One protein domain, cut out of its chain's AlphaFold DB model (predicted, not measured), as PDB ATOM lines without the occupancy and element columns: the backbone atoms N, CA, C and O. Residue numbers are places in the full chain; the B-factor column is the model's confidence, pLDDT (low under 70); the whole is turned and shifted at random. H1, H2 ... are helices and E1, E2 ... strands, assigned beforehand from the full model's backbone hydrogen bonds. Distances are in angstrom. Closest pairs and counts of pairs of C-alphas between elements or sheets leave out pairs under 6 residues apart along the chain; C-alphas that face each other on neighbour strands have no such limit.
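This is residues 2 to 67 of the 119 residues of an uncharacterized protein of Planctomycetaceae bacterium (UniProt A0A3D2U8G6). A small, three-stranded sheet has one helix, H3, packed across a face, over E2 and E1. H1 sticks out at one end of the model as an arm, with residues 2 to 7 standing free, while the short helix H2 lies off the sheet at the opposite end. The printed part has 66 residues with three named helices and three named strands, in the order H1, E1, E2, E3, H2, H3; the class is mixed, helices and strands. The sheet runs E2, E1, E3 and is mixed, with E1 antiparallel to E2 and parallel to E3. The whole is compact, with a radius of gyration of the C-alphas of 11.8 A, yet elongated in outline, spanning 37 by 24 by 20 A.

In the sheet, E1 is residues 14 to 18, 12.7 A long, E2 is residues 23 to 27, 13.3 A, and E3 is residues 37 to 39, 6.9 A. C-alpha 14 begins E1 at (114.901, 111.022, 154.837). H1, residues 2 to 13, is 16.1 A long and begins with C-alpha 2 at (115.948, 107.612, 171.912). H2 is residues 45 to 50, 9.0 A. H3, residues 52 to 60, is 12.3 A long and ends with C-alpha 60 at (116.632, 119.605, 144.429).

E1 is the inner strand. E1 and E2 form a hairpin, antiparallel at 157 degrees, with N 17 and O 24 within hydrogen-bond range at 2.8 A, as are N 15 and O 26. E1 and E3 are parallel at 26 degrees, with N 18 and O 38 within range at 2.8 A. H3 is on the sheet at a height of 9.7 A, over E1 and only just over E2, where 3 of its C-alphas fall. It runs across the strands, at 89 degrees to E1 on the local plane. The closest C-alphas of H3 and E2 are those of Ala 57 and Ile 26, 6.9 A apart. H1 only grazes the sheet, with its residues 10 to 13; the C-alphas of His 13 and Pro 27 are its closest to E2, at 6.0 A. H2 is not on the sheet. H2 and H3 are close but not clearly touching, with closest C-alphas those of Trp 48 and Leu 55 at 6.5 A; at 70.2 degrees they are only just about perpendicular. H1 is apart from H2 and H3. In H1, H2 and H3 every O i to N i+4 pair is within hydrogen-bond range.

The two C-alphas farthest apart are those of Ala 2 and Leu 45, 38.5 A. The printed part has no cut. No link is long; that from E2 to E3, nine residues, is short and the others are tight. The mean pLDDT of the printed part is 90.8, and no printed residue is under 70.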
ATOM      1  N   ALA A   2     115.451 106.622 172.882       87.62
ATOM      2  CA  ALA A   2     115.948 107.612 171.912       87.62
ATOM      3  C   ALA A   2     116.475 107.013 170.591       87.62
ATOM      4  O   ALA A   2     116.172 107.541 169.531       87.62
ATOM      5  N   LEU A   3     117.188 105.879 170.641       93.00
ATOM      6  CA  LEU A   3     117.709 105.218 169.437       93.00
ATOM      7  C   LEU A   3     116.598 104.751 168.485       93.00
ATOM      8  O   LEU A   3     116.668 105.011 167.291       93.00
ATOM      9  N   GLY A   4     115.554 104.108 169.014       92.12
ATOM     10  CA  GLY A   4     114.422 103.650 168.204       92.12
ATOM     11  C   GLY A   4     113.623 104.816 167.624       92.12
ATOM     12  O   GLY A   4     113.326 104.824 166.434       92.12
ATOM     13  N   GLY A   5     113.342 105.837 168.443       94.00
ATOM     14  CA  GLY A   5     112.650 107.045 167.987       94.00
ATOM     15  C   GLY A   5     113.431 107.802 166.910       94.00
ATOM     16  O   GLY A   5     112.844 108.220 165.919       94.00
ATOM     17  N   GLY A   6     114.754 107.909 167.063       93.75
ATOM     18  CA  GLY A   6     115.630 108.517 166.063       93.75
ATOM     19  C   GLY A   6     115.615 107.763 164.733       93.75
ATOM     20  O   GLY A   6     115.491 108.388 163.689       93.75
ATOM     21  N   LEU A   7     115.650 106.429 164.767       92.75
ATOM     22  CA  LEU A   7     115.575 105.593 163.564       92.75
ATOM     23  C   LEU A   7     114.255 105.781 162.806       92.75
ATOM     24  O   LEU A   7     114.268 105.975 161.592       92.75
ATOM     25  N   VAL A   8     113.127 105.770 163.522       93.69
ATOM     26  CA  VAL A   8     111.802 106.002 162.924       93.69
ATOM     27  C   VAL A   8     111.712 107.411 162.350       93.69
ATOM     28  O   VAL A   8     111.267 107.575 161.219       93.69
ATOM     29  N   PHE A   9     112.182 108.418 163.089       93.56
ATOM     30  CA  PHE A   9     112.213 109.799 162.617       93.56
ATOM     31  C   PHE A   9     113.042 109.929 161.333       93.56
ATOM     32  O   PHE A   9     112.555 110.450 160.333       93.56
ATOM     33  N   SER A  10     114.262 109.391 161.310       92.69
ATOM     34  CA  SER A  10     115.109 109.426 160.117       92.69
ATOM     35  C   SER A  10     114.459 108.721 158.926       92.69
ATOM     36  O   SER A  10     114.423 109.302 157.849       92.69
ATOM     37  N   ALA A  11     113.879 107.534 159.112       91.94
ATOM     38  CA  ALA A  11     113.179 106.813 158.043       91.94
ATOM     39  C   ALA A  11     111.949 107.569 157.507       91.94
ATOM     40  O   ALA A  11     111.578 107.413 156.343       91.94
ATOM     41  N   HIS A  12     111.314 108.382 158.354       94.38
ATOM     42  CA  HIS A  12     110.129 109.159 158.004       94.38
ATOM     43  C   HIS A  12     110.467 110.458 157.254       94.38
ATOM     44  O   HIS A  12     109.701 110.897 156.397       94.38
ATOM     45  N   HIS A  13     111.621 111.057 157.563       94.88
ATOM     46  CA  HIS A  13     112.043 112.363 157.047       94.88
ATOM     47  C   HIS A  13     113.126 112.307 155.968       94.88
ATOM     48  O   HIS A  13     113.328 113.304 155.275       94.88
ATOM     49  N   TYR A  14     113.809 111.172 155.798       95.06
ATOM     50  CA  TYR A  14     114.901 111.022 154.837       95.06
ATOM     51  C   TYR A  14     114.795 109.727 154.029       95.06
ATOM     52  O   TYR A  14     114.358 108.691 154.534       95.06
ATOM     53  N   HIS A  15     115.249 109.787 152.781       92.56
ATOM     54  CA  HIS A  15     115.591 108.627 151.969       92.56
ATOM     55  C   HIS A  15     117.060 108.269 152.202       92.56
ATOM     56  O   HIS A  15     117.943 109.119 152.049       92.56
ATOM     57  N   LEU A  16     117.340 107.013 152.547       95.00
ATOM     58  CA  LEU A  16     118.694 106.467 152.517       95.00
ATOM     59  C   LEU A  16     118.936 105.822 151.151       95.00
ATOM     60  O   LEU A  16     118.511 104.695 150.903       95.00
ATOM     61  N   VAL A  17     119.622 106.537 150.266       94.44
ATOM     62  CA  VAL A  17     119.875 106.103 148.892       94.44
ATOM     63  C   VAL A  17     121.242 105.441 148.805       94.44
ATOM     64  O   VAL A  17     122.271 106.067 149.068       94.44
ATOM     65  N   ARG A  18     121.283 104.175 148.406       93.62
ATOM     66  CA  ARG A  18     122.520 103.479 148.072       93.62
ATOM     67  C   ARG A  18     122.813 103.654 146.593       93.62
ATOM     68  O   ARG A  18     122.079 103.187 145.731       93.62
ATOM     69  N   THR A  19     123.938 104.295 146.322       88.81
ATOM     70  CA  THR A  19     124.496 104.445 144.977       88.81
ATOM     71  C   THR A  19     125.642 103.449 144.781       88.81
ATOM     72  O   THR A  19     126.026 102.730 145.707       88.81
ATOM     73  N   GLY A  20     126.238 103.413 143.585       82.94
ATOM     74  CA  GLY A  20     127.334 102.484 143.271       82.94
ATOM     75  C   GLY A  20     128.548 102.597 144.199       82.94
ATOM     76  O   GLY A  20     129.205 101.593 144.464       82.94
ATOM     77  N   LYS A  21     128.844 103.800 144.707       79.69
ATOM     78  CA  LYS A  21     130.060 104.077 145.494       79.69
ATOM     79  C   LYS A  21     129.788 104.548 146.921       79.69
ATOM     80  O   LYS A  21     130.676 104.442 147.760       79.69
ATOM     81  N   GLN A  22     128.595 105.074 147.202       89.25
ATOM     82  CA  GLN A  22     128.302 105.740 148.473       89.25
ATOM     83  C   GLN A  22     126.828 105.659 148.871       89.25
ATOM     84  O   GLN A  22     125.959 105.350 148.053       89.25
ATOM     85  N   PHE A  23     126.555 105.996 150.127       93.62
ATOM     86  CA  PHE A  23     125.206 106.218 150.627       93.62
ATOM     87  C   PHE A  23     124.928 107.718 150.690       93.62
ATOM     88  O   PHE A  23     125.788 108.492 151.108       93.62
ATOM     89  N   LEU A  24     123.729 108.110 150.285       93.81
ATOM     90  CA  LEU A  24     123.225 109.472 150.370       93.81
ATOM     91  C   LEU A  24     122.035 109.495 151.320       93.81
ATOM     92  O   LEU A  24     121.201 108.592 151.300       93.81
ATOM     93  N   LEU A  25     121.959 110.534 152.143       94.62
ATOM     94  CA  LEU A  25     120.813 110.787 153.003       94.62
ATOM     95  C   LEU A  25     120.108 112.036 152.480       94.62
ATOM     96  O   LEU A  25     120.649 113.135 152.590       94.62
ATOM     97  N   ILE A  26     118.939 111.859 151.874       94.00
ATOM     98  CA  ILE A  26     118.243 112.930 151.156       94.00
ATOM     99  C   ILE A  26     116.945 113.258 151.890       94.00
ATOM    100  O   ILE A  26     116.156 112.344 152.128       94.00
ATOM    101  N   PRO A  27     116.715 114.520 152.291       93.94
ATOM    102  CA  PRO A  27     115.440 114.932 152.866       93.94
ATOM    103  C   PRO A  27     114.276 114.596 151.930       93.94
ATOM    104  O   PRO A  27     114.354 114.836 150.726       93.94
ATOM    105  N   LYS A  28     113.191 114.047 152.477       93.25
ATOM    106  CA  LYS A  28     111.974 113.812 151.693       93.25
ATOM    107  C   LYS A  28     111.230 115.126 151.477       93.25
ATOM    108  O   LYS A  28     111.175 115.965 152.376       93.25
ATOM    109  N   ILE A  29     110.589 115.262 150.318       90.88
ATOM    110  CA  ILE A  29     109.693 116.391 150.026       90.88
ATOM    111  C   ILE A  29     108.428 116.296 150.897       90.88
ATOM    112  O   ILE A  29     107.953 117.300 151.428       90.88
ATOM    113  N   GLY A  30     107.909 115.077 151.084       88.12
ATOM    114  CA  GLY A  30     106.800 114.765 151.983       88.12
ATOM    115  C   GLY A  30     107.219 113.802 153.093       88.12
ATOM    116  O   GLY A  30     107.998 112.876 152.876       88.12
ATOM    117  N   VAL A  31     106.691 113.999 154.302       87.81
ATOM    118  CA  VAL A  31     106.981 113.105 155.430       87.81
ATOM    119  C   VAL A  31     106.197 111.798 155.251       87.81
ATOM    120  O   VAL A  31     104.968 111.793 155.280       87.81
ATOM    121  N   SER A  32     106.906 110.687 155.046       87.81
ATOM    122  CA  SER A  32     106.310 109.381 154.741       87.81
ATOM    123  C   SER A  32     107.250 108.241 155.119       87.81
ATOM    124  O   SER A  32     108.466 108.402 155.159       87.81
ATOM    125  N   LEU A  33     106.699 107.066 155.425       88.88
ATOM    126  CA  LEU A  33     107.467 105.830 155.634       88.88
ATOM    127  C   LEU A  33     107.702 105.046 154.336       88.88
ATOM    128  O   LEU A  33     108.313 103.983 154.382       88.88
ATOM    129  N   VAL A  34     107.235 105.562 153.200       88.19
ATOM    130  CA  VAL A  34     107.514 105.005 151.872       88.19
ATOM    131  C   VAL A  34     108.972 105.278 151.503       88.19
ATOM    132  O   VAL A  34     109.504 106.347 151.816       88.19
ATOM    133  N   ASP A  35     109.629 104.289 150.899       86.38
ATOM    134  CA  ASP A  35     111.013 104.359 150.417       86.38
ATOM    135  C   ASP A  35     112.025 104.933 151.433       86.38
ATOM    136  O   ASP A  35     112.749 105.889 151.138       86.38
ATOM    137  N   PRO A  36     112.099 104.397 152.669       92.38
ATOM    138  CA  PRO A  36     113.075 104.851 153.658       92.38
ATOM    139  C   PRO A  36     114.505 104.441 153.270       92.38
ATOM    140  O   PRO A  36     115.466 105.091 153.676       92.38
ATOM    141  N   TYR A  37     114.638 103.379 152.472       94.50
ATOM    142  CA  TYR A  37     115.883 102.907 151.886       94.50
ATOM    143  C   TYR A  37     115.656 102.562 150.418       94.50
ATOM    144  O   TYR A  37     114.709 101.840 150.105       94.50
ATOM    145  N   VAL A  38     116.536 103.048 149.546       93.75
ATOM    146  CA  VAL A  38     116.431 102.869 148.097       93.75
ATOM    147  C   VAL A  38     117.794 102.506 147.528       93.75
ATOM    148  O   VAL A  38     118.778 103.187 147.803       93.75
ATOM    149  N   ASP A  39     117.875 101.435 146.744       93.69
ATOM    150  CA  ASP A  39     119.115 101.000 146.099       93.69
ATOM    151  C   ASP A  39     119.032 101.238 144.594       93.69
ATOM    152  O   ASP A  39     118.361 100.497 143.886       93.69
ATOM    153  N   VAL A  40     119.720 102.274 144.119       92.44
ATOM    154  CA  VAL A  40     119.620 102.744 142.727       92.44
ATOM    155  C   VAL A  40     120.731 102.191 141.834       92.44
ATOM    156  O   VAL A  40     120.928 102.654 140.714       92.44
ATOM    157  N   ARG A  41     121.523 101.234 142.334       90.56
ATOM    158  CA  ARG A  41     122.718 100.730 141.633       90.56
ATOM    159  C   ARG A  41     122.407 100.046 140.309       90.56
ATOM    160  O   ARG A  41     123.207 100.159 139.386       90.56
ATOM    161  N   ASP A  42     121.263  99.381 140.244       88.06
ATOM    162  CA  ASP A  42     120.818  98.595 139.094       88.06
ATOM    163  C   ASP A  42     119.532  99.172 138.472       88.06
ATOM    164  O   ASP A  42     118.846  98.484 137.725       88.06
ATOM    165  N   TRP A  43     119.191 100.429 138.788       90.12
ATOM    166  CA  TRP A  43     117.981 101.086 138.288       90.12
ATOM    167  C   TRP A  43     118.102 101.510 136.823       90.12
ATOM    168  O   TRP A  43     119.084 102.127 136.393       90.12
ATOM    169  N   HIS A  44     117.043 101.231 136.075       87.12
ATOM    170  CA  HIS A  44     116.765 101.718 134.735       87.12
ATOM    171  C   HIS A  44     115.792 102.900 134.776       87.12
ATOM    172  O   HIS A  44     115.303 103.291 135.829       87.12
ATOM    173  N   LEU A  45     115.530 103.513 133.615       86.31
ATOM    174  CA  LEU A  45     114.676 104.703 133.531       86.31
ATOM    175  C   LEU A  45     113.274 104.456 134.107       86.31
ATOM    176  O   LEU A  45     112.754 105.333 134.785       86.31
ATOM    177  N   ASP A  46     112.714 103.268 133.877       88.56
ATOM    178  CA  ASP A  46     111.375 102.906 134.343       88.56
ATOM    179  C   ASP A  46     111.304 102.888 135.887       88.56
ATOM    180  O   ASP A  46     110.345 103.397 136.458       88.56
ATOM    181  N   ASP A  47     112.361 102.433 136.577       91.25
ATOM    182  CA  ASP A  47     112.429 102.462 138.049       91.25
ATOM    183  C   ASP A  47     112.378 103.906 138.586       91.25
ATOM    184  O   ASP A  47     111.734 104.200 139.589       91.25
ATOM    185  N   TRP A  48     113.005 104.859 137.890       90.81
ATOM    186  CA  TRP A  48     112.936 106.272 138.274       90.81
ATOM    187  C   TRP A  48     111.546 106.881 138.060       90.81
ATOM    188  O   TRP A  48     111.158 107.781 138.810       90.81
ATOM    189  N   GLU A  49     110.798 106.407 137.061       90.12
ATOM    190  CA  GLU A  49     109.411 106.825 136.826       90.12
ATOM    191  C   GLU A  49     108.462 106.303 137.913       90.12
ATOM    192  O   GLU A  49     107.493 106.987 138.253       90.12
ATOM    193  N   GLU A  50     108.761 105.145 138.510       91.50
ATOM    194  CA  GLU A  50     108.019 104.603 139.657       91.50
ATOM    195  C   GLU A  50     108.281 105.383 140.960       91.50
ATOM    196  O   GLU A  50     107.422 105.409 141.846       91.50
ATOM    197  N   HIS A  51     109.411 106.096 141.056       92.75
ATOM    198  CA  HIS A  51     109.819 106.868 142.237       92.75
ATOM    199  C   HIS A  51     109.992 108.383 141.954       92.75
ATOM    200  O   HIS A  51     111.071 108.950 142.180       92.75
ATOM    201  N   PRO A  52     108.930 109.098 141.525       91.19
ATOM    202  CA  PRO A  52     109.026 110.498 141.105       91.19
ATOM    203  C   PRO A  52     109.386 111.454 142.252       91.19
ATOM    204  O   PRO A  52     110.067 112.456 142.029       91.19
ATOM    205  N   GLU A  53     108.970 111.150 143.488       91.62
ATOM    206  CA  GLU A  53     109.319 111.958 144.665       91.62
ATOM    207  C   GLU A  53     110.819 111.900 144.970       91.62
ATOM    208  O   GLU A  53     111.432 112.930 145.261       91.62
ATOM    209  N   LEU A  54     111.427 110.717 144.853       92.44
ATOM    210  CA  LEU A  54     112.861 110.550 145.061       92.44
ATOM    211  C   LEU A  54     113.663 111.263 143.971       92.44
ATOM    212  O   LEU A  54     114.650 111.932 144.279       92.44
ATOM    213  N   LEU A  55     113.230 111.144 142.712       92.44
ATOM    214  CA  LEU A  55     113.853 111.830 141.580       92.44
ATOM    215  C   LEU A  55     113.859 113.352 141.791       92.44
ATOM    216  O   LEU A  55     114.897 114.000 141.618       92.44
ATOM    217  N   ALA A  56     112.727 113.920 142.214       92.25
ATOM    218  CA  ALA A  56     112.626 115.339 142.543       92.25
ATOM    219  C   ALA A  56     113.551 115.722 143.712       92.25
ATOM    220  O   ALA A  56     114.335 116.661 143.585       92.25
ATOM    221  N   ALA A  57     113.552 114.948 144.803       93.25
ATOM    222  CA  ALA A  57     114.402 115.216 145.964       93.25
ATOM    223  C   ALA A  57     115.903 115.158 145.618       93.25
ATOM    224  O   ALA A  57     116.679 116.023 146.023       93.25
ATOM    225  N   MET A  58     116.331 114.172 144.824       92.69
ATOM    226  CA  MET A  58     117.716 114.073 144.349       92.69
ATOM    227  C   MET A  58     118.121 115.286 143.514       92.69
ATOM    228  O   MET A  58     119.216 115.820 143.703       92.69
ATOM    229  N   ARG A  59     117.240 115.749 142.623       91.50
ATOM    230  CA  ARG A  59     117.491 116.934 141.798       91.50
ATOM    231  C   ARG A  59     117.605 118.204 142.642       91.50
ATOM    232  O   ARG A  59     118.561 118.956 142.461       91.50
ATOM    233  N   ASP A  60     116.679 118.412 143.573       93.12
ATOM    234  CA  ASP A  60     116.632 119.605 144.429       93.12
ATOM    235  C   ASP A  60     117.850 119.704 145.357       93.12
ATOM    236  O   ASP A  60     118.340 120.797 145.646       93.12
ATOM    237  N   HIS A  61     118.393 118.558 145.773       91.38
ATOM    238  CA  HIS A  61     119.586 118.475 146.614       91.38
ATOM    239  C   HIS A  61     120.908 118.385 145.830       91.38
ATOM    240  O   HIS A  61     121.956 118.138 146.424       91.38
ATOM    241  N   GLY A  62     120.888 118.631 144.513       89.19
ATOM    242  CA  GLY A  62     122.102 118.733 143.693       89.19
ATOM    243  C   GLY A  62     122.733 117.391 143.314       89.19
ATOM    244  O   GLY A  62     123.886 117.350 142.900       89.19
ATOM    245  N   HIS A  63     121.987 116.293 143.426       89.19
ATOM    246  CA  HIS A  63     122.400 114.953 142.999       89.19
ATOM    247  C   HIS A  63     121.885 114.598 141.596       89.19
ATOM    248  O   HIS A  63     121.732 113.422 141.268       89.19
ATOM    249  N   GLY A  64     121.633 115.617 140.766       83.94
ATOM    250  CA  GLY A  64     121.190 115.461 139.380       83.94
ATOM    251  C   GLY A  64     122.149 114.628 138.528       83.94
ATOM    252  O   GLY A  64     121.688 113.823 137.733       83.94
ATOM    253  N   ASP A  65     123.457 114.728 138.782       83.44
ATOM    254  CA  ASP A  65     124.510 113.986 138.065       83.44
ATOM    255  C   ASP A  65     124.440 112.454 138.263       83.44
ATOM    256  O   ASP A  65     125.174 111.696 137.631       83.44
ATOM    257  N   LEU A  66     123.617 111.983 139.208       83.44
ATOM    258  CA  LEU A  66     123.380 110.559 139.473       83.44
ATOM    259  C   LEU A  66     122.079 110.050 138.841       83.44
ATOM    260  O   LEU A  66     121.800 108.854 138.911       83.44
ATOM    261  N   LEU A  67     121.280 110.953 138.269       83.25
ATOM    262  CA  LEU A  67     120.031 110.628 137.599       83.25
ATOM    263  C   LEU A  67     120.320 110.099 136.187       83.25
ATOM    264  O   LEU A  67     121.372 110.379 135.609       83.25
TER     265      LEU A  67